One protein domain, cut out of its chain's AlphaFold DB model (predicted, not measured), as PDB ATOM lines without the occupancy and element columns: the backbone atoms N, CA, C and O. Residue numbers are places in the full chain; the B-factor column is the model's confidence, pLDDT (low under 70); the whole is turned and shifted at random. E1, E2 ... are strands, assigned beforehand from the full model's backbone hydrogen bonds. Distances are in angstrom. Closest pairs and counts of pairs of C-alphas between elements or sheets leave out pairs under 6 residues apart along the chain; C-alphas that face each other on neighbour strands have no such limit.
ATOM      1  N   LYS A   2     110.779 158.025 131.064       74.06
ATOM      2  CA  LYS A   2     112.144 158.451 131.417       74.06
ATOM      3  C   LYS A   2     112.542 159.561 130.447       74.06
ATOM      4  O   LYS A   2     112.968 159.274 129.334       74.06
ATOM      5  N   GLU A   3     112.310 160.803 130.849       74.06
ATOM      6  CA  GLU A   3     112.707 161.985 130.087       74.06
ATOM      7  C   GLU A   3     114.236 161.980 129.915       74.06
ATOM      8  O   GLU A   3     114.966 161.624 130.842       74.06
ATOM      9  N   ALA A   4     114.712 162.315 128.711       73.50
ATOM     10  CA  ALA A   4     116.136 162.383 128.352       73.50
ATOM     11  C   ALA A   4     116.945 161.063 128.421       73.50
ATOM     12  O   ALA A   4     118.171 161.093 128.541       73.50
ATOM     13  N   ALA A   5     116.305 159.892 128.313       83.94
ATOM     14  CA  ALA A   5     117.032 158.628 128.166       83.94
ATOM     15  C   ALA A   5     117.647 158.479 126.761       83.94
ATOM     16  O   ALA A   5     116.978 158.701 125.754       83.94
ATOM     17  N   THR A   6     118.910 158.046 126.686       87.62
ATOM     18  CA  THR A   6     119.579 157.692 125.424       87.62
ATOM     19  C   THR A   6     119.459 156.190 125.173       87.62
ATOM     20  O   THR A   6     119.750 155.384 126.059       87.62
ATOM     21  N   TYR A   7     119.049 155.811 123.964       90.56
ATOM     22  CA  TYR A   7     118.987 154.420 123.510       90.56
ATOM     23  C   TYR A   7     120.047 154.169 122.427       90.56
ATOM     24  O   TYR A   7     120.477 155.125 121.787       90.56
ATOM     25  N   PRO A   8     120.478 152.912 122.207       95.00
ATOM     26  CA  PRO A   8     121.342 152.582 121.076       95.00
ATOM     27  C   PRO A   8     120.727 153.001 119.732       95.00
ATOM     28  O   PRO A   8     119.522 152.850 119.545       95.00
ATOM     29  N   ASP A   9     121.554 153.416 118.769       93.44
ATOM     30  CA  ASP A   9     121.108 154.005 117.489       93.44
ATOM     31  C   ASP A   9     120.235 153.081 116.618       93.44
ATOM     32  O   ASP A   9     119.509 153.538 115.738       93.44
ATOM     33  N   TYR A  10     120.286 151.766 116.845       92.50
ATOM     34  CA  TYR A  10     119.450 150.787 116.141       92.50
ATOM     35  C   TYR A  10     118.050 150.618 116.758       92.50
ATOM     36  O   TYR A  10     117.251 149.818 116.264       92.50
ATOM     37  N   ILE A  11     117.746 151.323 117.850       92.69
ATOM     38  CA  ILE A  11     116.434 151.318 118.494       92.69
ATOM     39  C   ILE A  11     115.604 152.474 117.939       92.69
ATOM     40  O   ILE A  11     115.843 153.638 118.247       92.69
ATOM     41  N   GLY A  12     114.584 152.140 117.148       88.81
ATOM     42  CA  GLY A  12     113.560 153.102 116.758       88.81
ATOM     43  C   GLY A  12     112.682 153.459 117.956       88.81
ATOM     44  O   GLY A  12     112.042 152.579 118.534       88.81
ATOM     45  N   VAL A  13     112.646 154.738 118.322       88.06
ATOM     46  CA  VAL A  13     111.742 155.273 119.346       88.06
ATOM     47  C   VAL A  13     110.577 155.961 118.644       88.06
ATOM     48  O   VAL A  13     110.764 156.704 117.684       88.06
ATOM     49  N   SER A  14     109.360 155.697 119.103       88.12
ATOM     50  CA  SER A  14     108.160 156.389 118.641       88.12
ATOM     51  C   SER A  14     107.378 156.842 119.858       88.12
ATOM     52  O   SER A  14     107.068 156.030 120.730       88.12
ATOM     53  N   GLU A  15     107.078 158.134 119.913       89.19
ATOM     54  CA  GLU A  15     106.274 158.724 120.973       89.19
ATOM     55  C   GLU A  15     104.895 159.088 120.429       89.19
ATOM     56  O   GLU A  15     104.755 159.648 119.341       89.19
ATOM     57  N   VAL A  16     103.872 158.732 121.201       92.81
ATOM     58  CA  VAL A  16     102.495 159.137 120.958       92.81
ATOM     59  C   VAL A  16     101.944 159.716 122.247       92.81
ATOM     60  O   VAL A  16     102.005 159.086 123.304       92.81
ATOM     61  N   THR A  17     101.393 160.919 122.156       94.50
ATOM     62  CA  THR A  17     100.623 161.521 123.245       94.50
ATOM     63  C   THR A  17      99.157 161.516 122.856       94.50
ATOM     64  O   THR A  17      98.817 161.714 121.691       94.50
ATOM     65  N   THR A  18      98.271 161.248 123.809       96.06
ATOM     66  CA  THR A  18      96.830 161.225 123.553       96.06
ATOM     67  C   THR A  18      96.111 162.238 124.421       96.06
ATOM     68  O   THR A  18      96.496 162.505 125.560       96.06
ATOM     69  N   ARG A  19      95.036 162.803 123.874       96.88
ATOM     70  CA  ARG A  19      94.091 163.632 124.613       96.88
ATOM     71  C   ARG A  19      92.692 163.064 124.443       96.88
ATOM     72  O   ARG A  19      92.200 162.944 123.322       96.88
ATOM     73  N   SER A  20      92.055 162.745 125.562       95.25
ATOM     74  CA  SER A  20      90.635 162.408 125.593       95.25
ATOM     75  C   SER A  20      89.790 163.678 125.594       95.25
ATOM     76  O   SER A  20      90.154 164.686 126.208       95.25
ATOM     77  N   PHE A  21      88.656 163.614 124.909       92.38
ATOM     78  CA  PHE A  21      87.670 164.685 124.829       92.38
ATOM     79  C   PHE A  21      86.324 164.189 125.375       92.38
ATOM     80  O   PHE A  21      86.278 163.285 126.205       92.38
ATOM     81  N   GLU A  22      85.217 164.795 124.949       90.50
ATOM     82  CA  GLU A  22      83.886 164.311 125.287       90.50
ATOM     83  C   GLU A  22      83.582 162.948 124.651       90.50
ATOM     84  O   GLU A  22      83.987 162.661 123.516       90.50
ATOM     85  N   GLN A  23      82.759 162.158 125.344       89.69
ATOM     86  CA  GLN A  23      82.307 160.847 124.873       89.69
ATOM     87  C   GLN A  23      83.511 159.920 124.624       89.69
ATOM     88  O   GLN A  23      84.433 159.888 125.433       89.69
ATOM     89  N   MET A  24      83.521 159.177 123.515       91.50
ATOM     90  CA  MET A  24      84.614 158.268 123.145       91.50
ATOM     91  C   MET A  24      85.617 158.881 122.156       91.50
ATOM     92  O   MET A  24      86.360 158.158 121.496       91.50
ATOM     93  N   ARG A  25      85.675 160.219 122.055       95.12
ATOM     94  CA  ARG A  25      86.645 160.886 121.179       95.12
ATOM     95  C   ARG A  25      88.012 160.973 121.839       95.12
ATOM     96  O   ARG A  25      88.159 161.588 122.896       95.12
ATOM     97  N   VAL A  26      89.022 160.460 121.148       96.62
ATOM     98  CA  VAL A  26      90.432 160.580 121.539       96.62
ATOM     99  C   VAL A  26      91.234 161.061 120.339       96.62
ATOM    100  O   VAL A  26      91.014 160.601 119.225       96.62
ATOM    101  N   GLU A  27      92.174 161.976 120.543       97.00
ATOM    102  CA  GLU A  27      93.128 162.372 119.504       97.00
ATOM    103  C   GLU A  27      94.543 161.980 119.927       97.00
ATOM    104  O   GLU A  27      94.937 162.205 121.073       97.00
ATOM    105  N   ALA A  28      95.285 161.362 119.011       96.88
ATOM    106  CA  ALA A  28      96.684 160.998 119.176       96.88
ATOM    107  C   ALA A  28      97.579 161.929 118.359       96.88
ATOM    108  O   ALA A  28      97.337 162.141 117.169       96.88
ATOM    109  N   TYR A  29      98.628 162.437 118.991       95.94
ATOM    110  CA  TYR A  29      99.608 163.340 118.407       95.94
ATOM    111  C   TYR A  29     100.968 162.656 118.351       95.94
ATOM    112  O   TYR A  29     101.394 162.001 119.307       95.94
ATOM    113  N   PHE A  30     101.648 162.845 117.226       92.94
ATOM    114  CA  PHE A  30     102.953 162.265 116.940       92.94
ATOM    115  C   PHE A  30     103.884 163.385 116.483       92.94
ATOM    116  O   PHE A  30     103.471 164.285 115.747       92.94
ATOM    117  N   GLU A  31     105.140 163.335 116.910       88.31
ATOM    118  CA  GLU A  31     106.113 164.368 116.570       88.31
ATOM    119  C   GLU A  31     106.296 164.482 115.046       88.31
ATOM    120  O   GLU A  31     106.620 163.514 114.355       88.31
ATOM    121  N   GLY A  32     106.051 165.682 114.510       88.25
ATOM    122  CA  GLY A  32     106.216 165.980 113.086       88.25
ATOM    123  C   GLY A  32     105.201 165.313 112.149       88.25
ATOM    124  O   GLY A  32     105.415 165.347 110.939       88.25
ATOM    125  N   GLN A  33     104.114 164.721 112.661       93.62
ATOM    126  CA  GLN A  33     103.072 164.086 111.842       93.62
ATOM    127  C   GLN A  33     101.677 164.667 112.126       93.62
ATOM    128  O   GLN A  33     101.437 165.217 113.203       93.62
ATOM    129  N   PRO A  34     100.723 164.515 111.186       94.94
ATOM    130  CA  PRO A  34      99.312 164.768 111.457       94.94
ATOM    131  C   PRO A  34      98.783 163.910 112.613       94.94
ATOM    132  O   PRO A  34      99.226 162.776 112.817       94.94
ATOM    133  N   SER A  35      97.803 164.436 113.346       94.56
ATOM    134  CA  SER A  35      97.123 163.688 114.401       94.56
ATOM    135  C   SER A  35      96.219 162.585 113.839       94.56
ATOM    136  O   SER A  35      95.761 162.633 112.695       94.56
ATOM    137  N   LEU A  36      95.936 161.582 114.675       95.75
ATOM    138  CA  LEU A  36      94.930 160.555 114.409       95.75
ATOM    139  C   LEU A  36      93.774 160.697 115.399       95.75
ATOM    140  O   LEU A  36      93.981 160.649 116.610       95.75
ATOM    141  N   MET A  37      92.555 160.838 114.879       96.69
ATOM    142  CA  MET A  37      91.338 160.854 115.688       96.69
ATOM    143  C   MET A  37      90.731 159.456 115.781       96.69
ATOM    144  O   MET A  37      90.526 158.781 114.767       96.69
ATOM    145  N   PHE A  38      90.385 159.082 117.009       97.31
ATOM    146  CA  PHE A  38      89.648 157.882 117.347       97.31
ATOM    147  C   PHE A  38      88.241 158.213 117.829       97.31
ATOM    148  O   PHE A  38      88.043 159.181 118.569       97.31
ATOM    149  N   ASP A  39      87.284 157.396 117.408       96.44
ATOM    150  CA  ASP A  39      85.900 157.411 117.875       96.44
ATOM    151  C   ASP A  39      85.254 156.053 117.578       96.44
ATOM    152  O   ASP A  39      85.722 155.318 116.704       96.44
ATOM    153  N   GLU A  40      84.163 155.737 118.269       94.56
ATOM    154  CA  GLU A  40      83.354 154.559 117.947       94.56
ATOM    155  C   GLU A  40      82.238 154.899 116.939       94.56
ATOM    156  O   GLU A  40      81.868 156.075 116.798       94.56
ATOM    157  N   PRO A  41      81.696 153.909 116.203       93.75
ATOM    158  CA  PRO A  41      80.630 154.137 115.239       93.75
ATOM    159  C   PRO A  41      79.350 154.637 115.907       93.75
ATOM    160  O   PRO A  41      79.045 154.296 117.046       93.75
ATOM    161  N   GLU A  42      78.561 155.408 115.170       94.19
ATOM    162  CA  GLU A  42      77.210 155.780 115.586       94.19
ATOM    163  C   GLU A  42      76.371 154.535 115.932       94.19
ATOM    164  O   GLU A  42      76.362 153.547 115.195       94.19
ATOM    165  N   GLY A  43      75.691 154.581 117.082       90.00
ATOM    166  CA  GLY A  43      74.932 153.455 117.636       90.00
ATOM    167  C   GLY A  43      75.750 152.500 118.510       90.00
ATOM    168  O   GLY A  43      75.172 151.618 119.144       90.00
ATOM    169  N   PHE A  44      77.073 152.676 118.590       90.94
ATOM    170  CA  PHE A  44      77.900 152.025 119.601       90.94
ATOM    171  C   PHE A  44      77.851 152.848 120.895       90.94
ATOM    172  O   PHE A  44      78.682 153.722 121.132       90.94
ATOM    173  N   ASP A  45      76.826 152.595 121.703       90.62
ATOM    174  CA  ASP A  45      76.496 153.375 122.895       90.62
ATOM    175  C   ASP A  45      76.676 152.528 124.173       90.62
ATOM    176  O   ASP A  45      76.438 151.317 124.176       90.62
ATOM    177  N   VAL A  46      77.108 153.160 125.269       87.38
ATOM    178  CA  VAL A  46      77.304 152.519 126.582       87.38
ATOM    179  C   VAL A  46      76.534 153.286 127.661       87.38
ATOM    180  O   VAL A  46      76.659 154.508 127.778       87.38
ATOM    181  N   GLY A  47      75.766 152.544 128.466       84.62
ATOM    182  CA  GLY A  47      74.901 153.056 129.536       84.62
ATOM    183  C   GLY A  47      73.407 152.991 129.194       84.62
ATOM    184  O   GLY A  47      73.036 152.895 128.024       84.62
ATOM    185  N   ASP A  48      72.558 153.047 130.223       82.62
ATOM    186  CA  ASP A  48      71.099 153.172 130.095       82.62
ATOM    187  C   ASP A  48      70.552 154.194 131.129       82.62
ATOM    188  O   ASP A  48      70.440 153.853 132.311       82.62
ATOM    189  N   PRO A  49      70.261 155.455 130.731       84.88
ATOM    190  CA  PRO A  49      70.424 155.996 129.380       84.88
ATOM    191  C   PRO A  49      71.912 156.099 128.978       84.88
ATOM    192  O   PRO A  49      72.776 156.144 129.849       84.88
ATOM    193  N   PRO A  50      72.247 156.146 127.674       82.88
ATOM    194  CA  PRO A  50      73.649 156.145 127.268       82.88
ATOM    195  C   PRO A  50      74.399 157.432 127.620       82.88
ATOM    196  O   PRO A  50      74.047 158.515 127.128       82.88
ATOM    197  N   ASP A  51      75.479 157.264 128.383       84.44
ATOM    198  CA  ASP A  51      76.393 158.321 128.827       84.44
ATOM    199  C   ASP A  51      77.597 158.482 127.880       84.44
ATOM    200  O   ASP A  51      78.144 159.582 127.734       84.44
ATOM    201  N   LEU A  52      77.994 157.391 127.209       89.50
ATOM    202  CA  LEU A  52      79.040 157.360 126.188       89.50
ATOM    203  C   LEU A  52      78.450 156.938 124.846       89.50
ATOM    204  O   LEU A  52      77.827 155.883 124.740       89.50
ATOM    205  N   ARG A  53      78.682 157.750 123.815       91.62
ATOM    206  CA  ARG A  53      78.133 157.548 122.473       91.62
ATOM    207  C   ARG A  53      79.197 157.630 121.399       91.62
ATOM    208  O   ARG A  53      79.974 158.593 121.367       91.62
ATOM    209  N   GLY A  54      79.194 156.647 120.508       93.81
ATOM    210  CA  GLY A  54      79.960 156.687 119.269       93.81
ATOM    211  C   GLY A  54      79.319 157.657 118.279       93.81
ATOM    212  O   GLY A  54      78.098 157.825 118.250       93.81
ATOM    213  N   ARG A  55      80.134 158.361 117.492       95.25
ATOM    214  CA  ARG A  55      79.654 159.356 116.516       95.25
ATOM    215  C   ARG A  55      80.344 159.252 115.158       95.25
ATOM    216  O   ARG A  55      80.236 160.179 114.359       95.25
ATOM    217  N   SER A  56      81.058 158.157 114.892       94.62
ATOM    218  CA  SER A  56      81.742 157.913 113.614       94.62
ATOM    219  C   SER A  56      82.684 159.052 113.180       94.62
ATOM    220  O   SER A  56      82.862 159.288 111.986       94.62
ATOM    221  N   ARG A  57      83.280 159.798 114.124       94.50
ATOM    222  CA  ARG A  57      84.126 160.970 113.807       94.50
ATOM    223  C   ARG A  57      85.536 160.606 113.342       94.50
ATOM    224  O   ARG A  57      86.224 161.441 112.761       94.50
ATOM    225  N   GLY A  58      85.975 159.383 113.620       93.44
ATOM    226  CA  GLY A  58      87.323 158.908 113.340       93.44
ATOM    227  C   GLY A  58      87.378 157.391 113.227       93.44
ATOM    228  O   GLY A  58      86.354 156.718 113.102       93.44
ATOM    229  N   TRP A  59      88.592 156.852 113.265       95.56
ATOM    230  CA  TRP A  59      88.803 155.407 113.254       95.56
ATOM    231  C   TRP A  59      88.458 154.817 114.617       95.56
ATOM    232  O   TRP A  59      88.785 155.399 115.645       95.56
ATOM    233  N   THR A  60      87.916 153.606 114.657       95.12
ATOM    234  CA  THR A  60      87.933 152.879 115.934       95.12
ATOM    235  C   THR A  60      89.379 152.472 116.254       95.12
ATOM    236  O   THR A  60      90.171 152.241 115.327       95.12
TER     237      THR A  60
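AT A GLANCE: This is residues 2 to 60 of the 196 residues of the protein "OsmC family peroxiredoxin" of Xanthomonadales bacterium (UniProt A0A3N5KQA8). With little regular structure, the domain is long and thin: residues 2 to 13 stick out as a free arm, a small sheet E1, E2, E3 follows, and the hairpin E4 and E5 makes the far end. The sheet is a meander, each strand the antiparallel neighbour of the one before. The printed part has 59 residues, 20 of them in five named strands, E1 to E5 in chain order, with no named helix: all strand. It is extended, radius of gyration of the C-alphas 16.3 A, spanning 51 by 21 by 16 A.

IN THESE COORDINATES: E1, residues 16 to 20, starts at C-alpha (102.495, 159.137, 120.958) and measures 13.1 A; E2, residues 26 to 30, 13.4 A. E3 is residues 36 to 38, E4 45 to 47, and E5 50 to 53, ending at C-alpha (78.133, 157.548, 122.473).

HOW THE PARTS SIT: Inner strand E2 pairs with E1 (N 19 and O 27, 2.9 A) and E3 (N 28 and O 36, 2.8 A). E4 and E5 are antiparallel (N 46 and O 52, 2.9 A). E3 and E4 are apart.

THE WHOLE: The farthest C-alphas, Asp 9 and Pro 49, are 52.1 A apart. The printed part has no cut, no long link between named strands, and no printed residue under pLDDT 70.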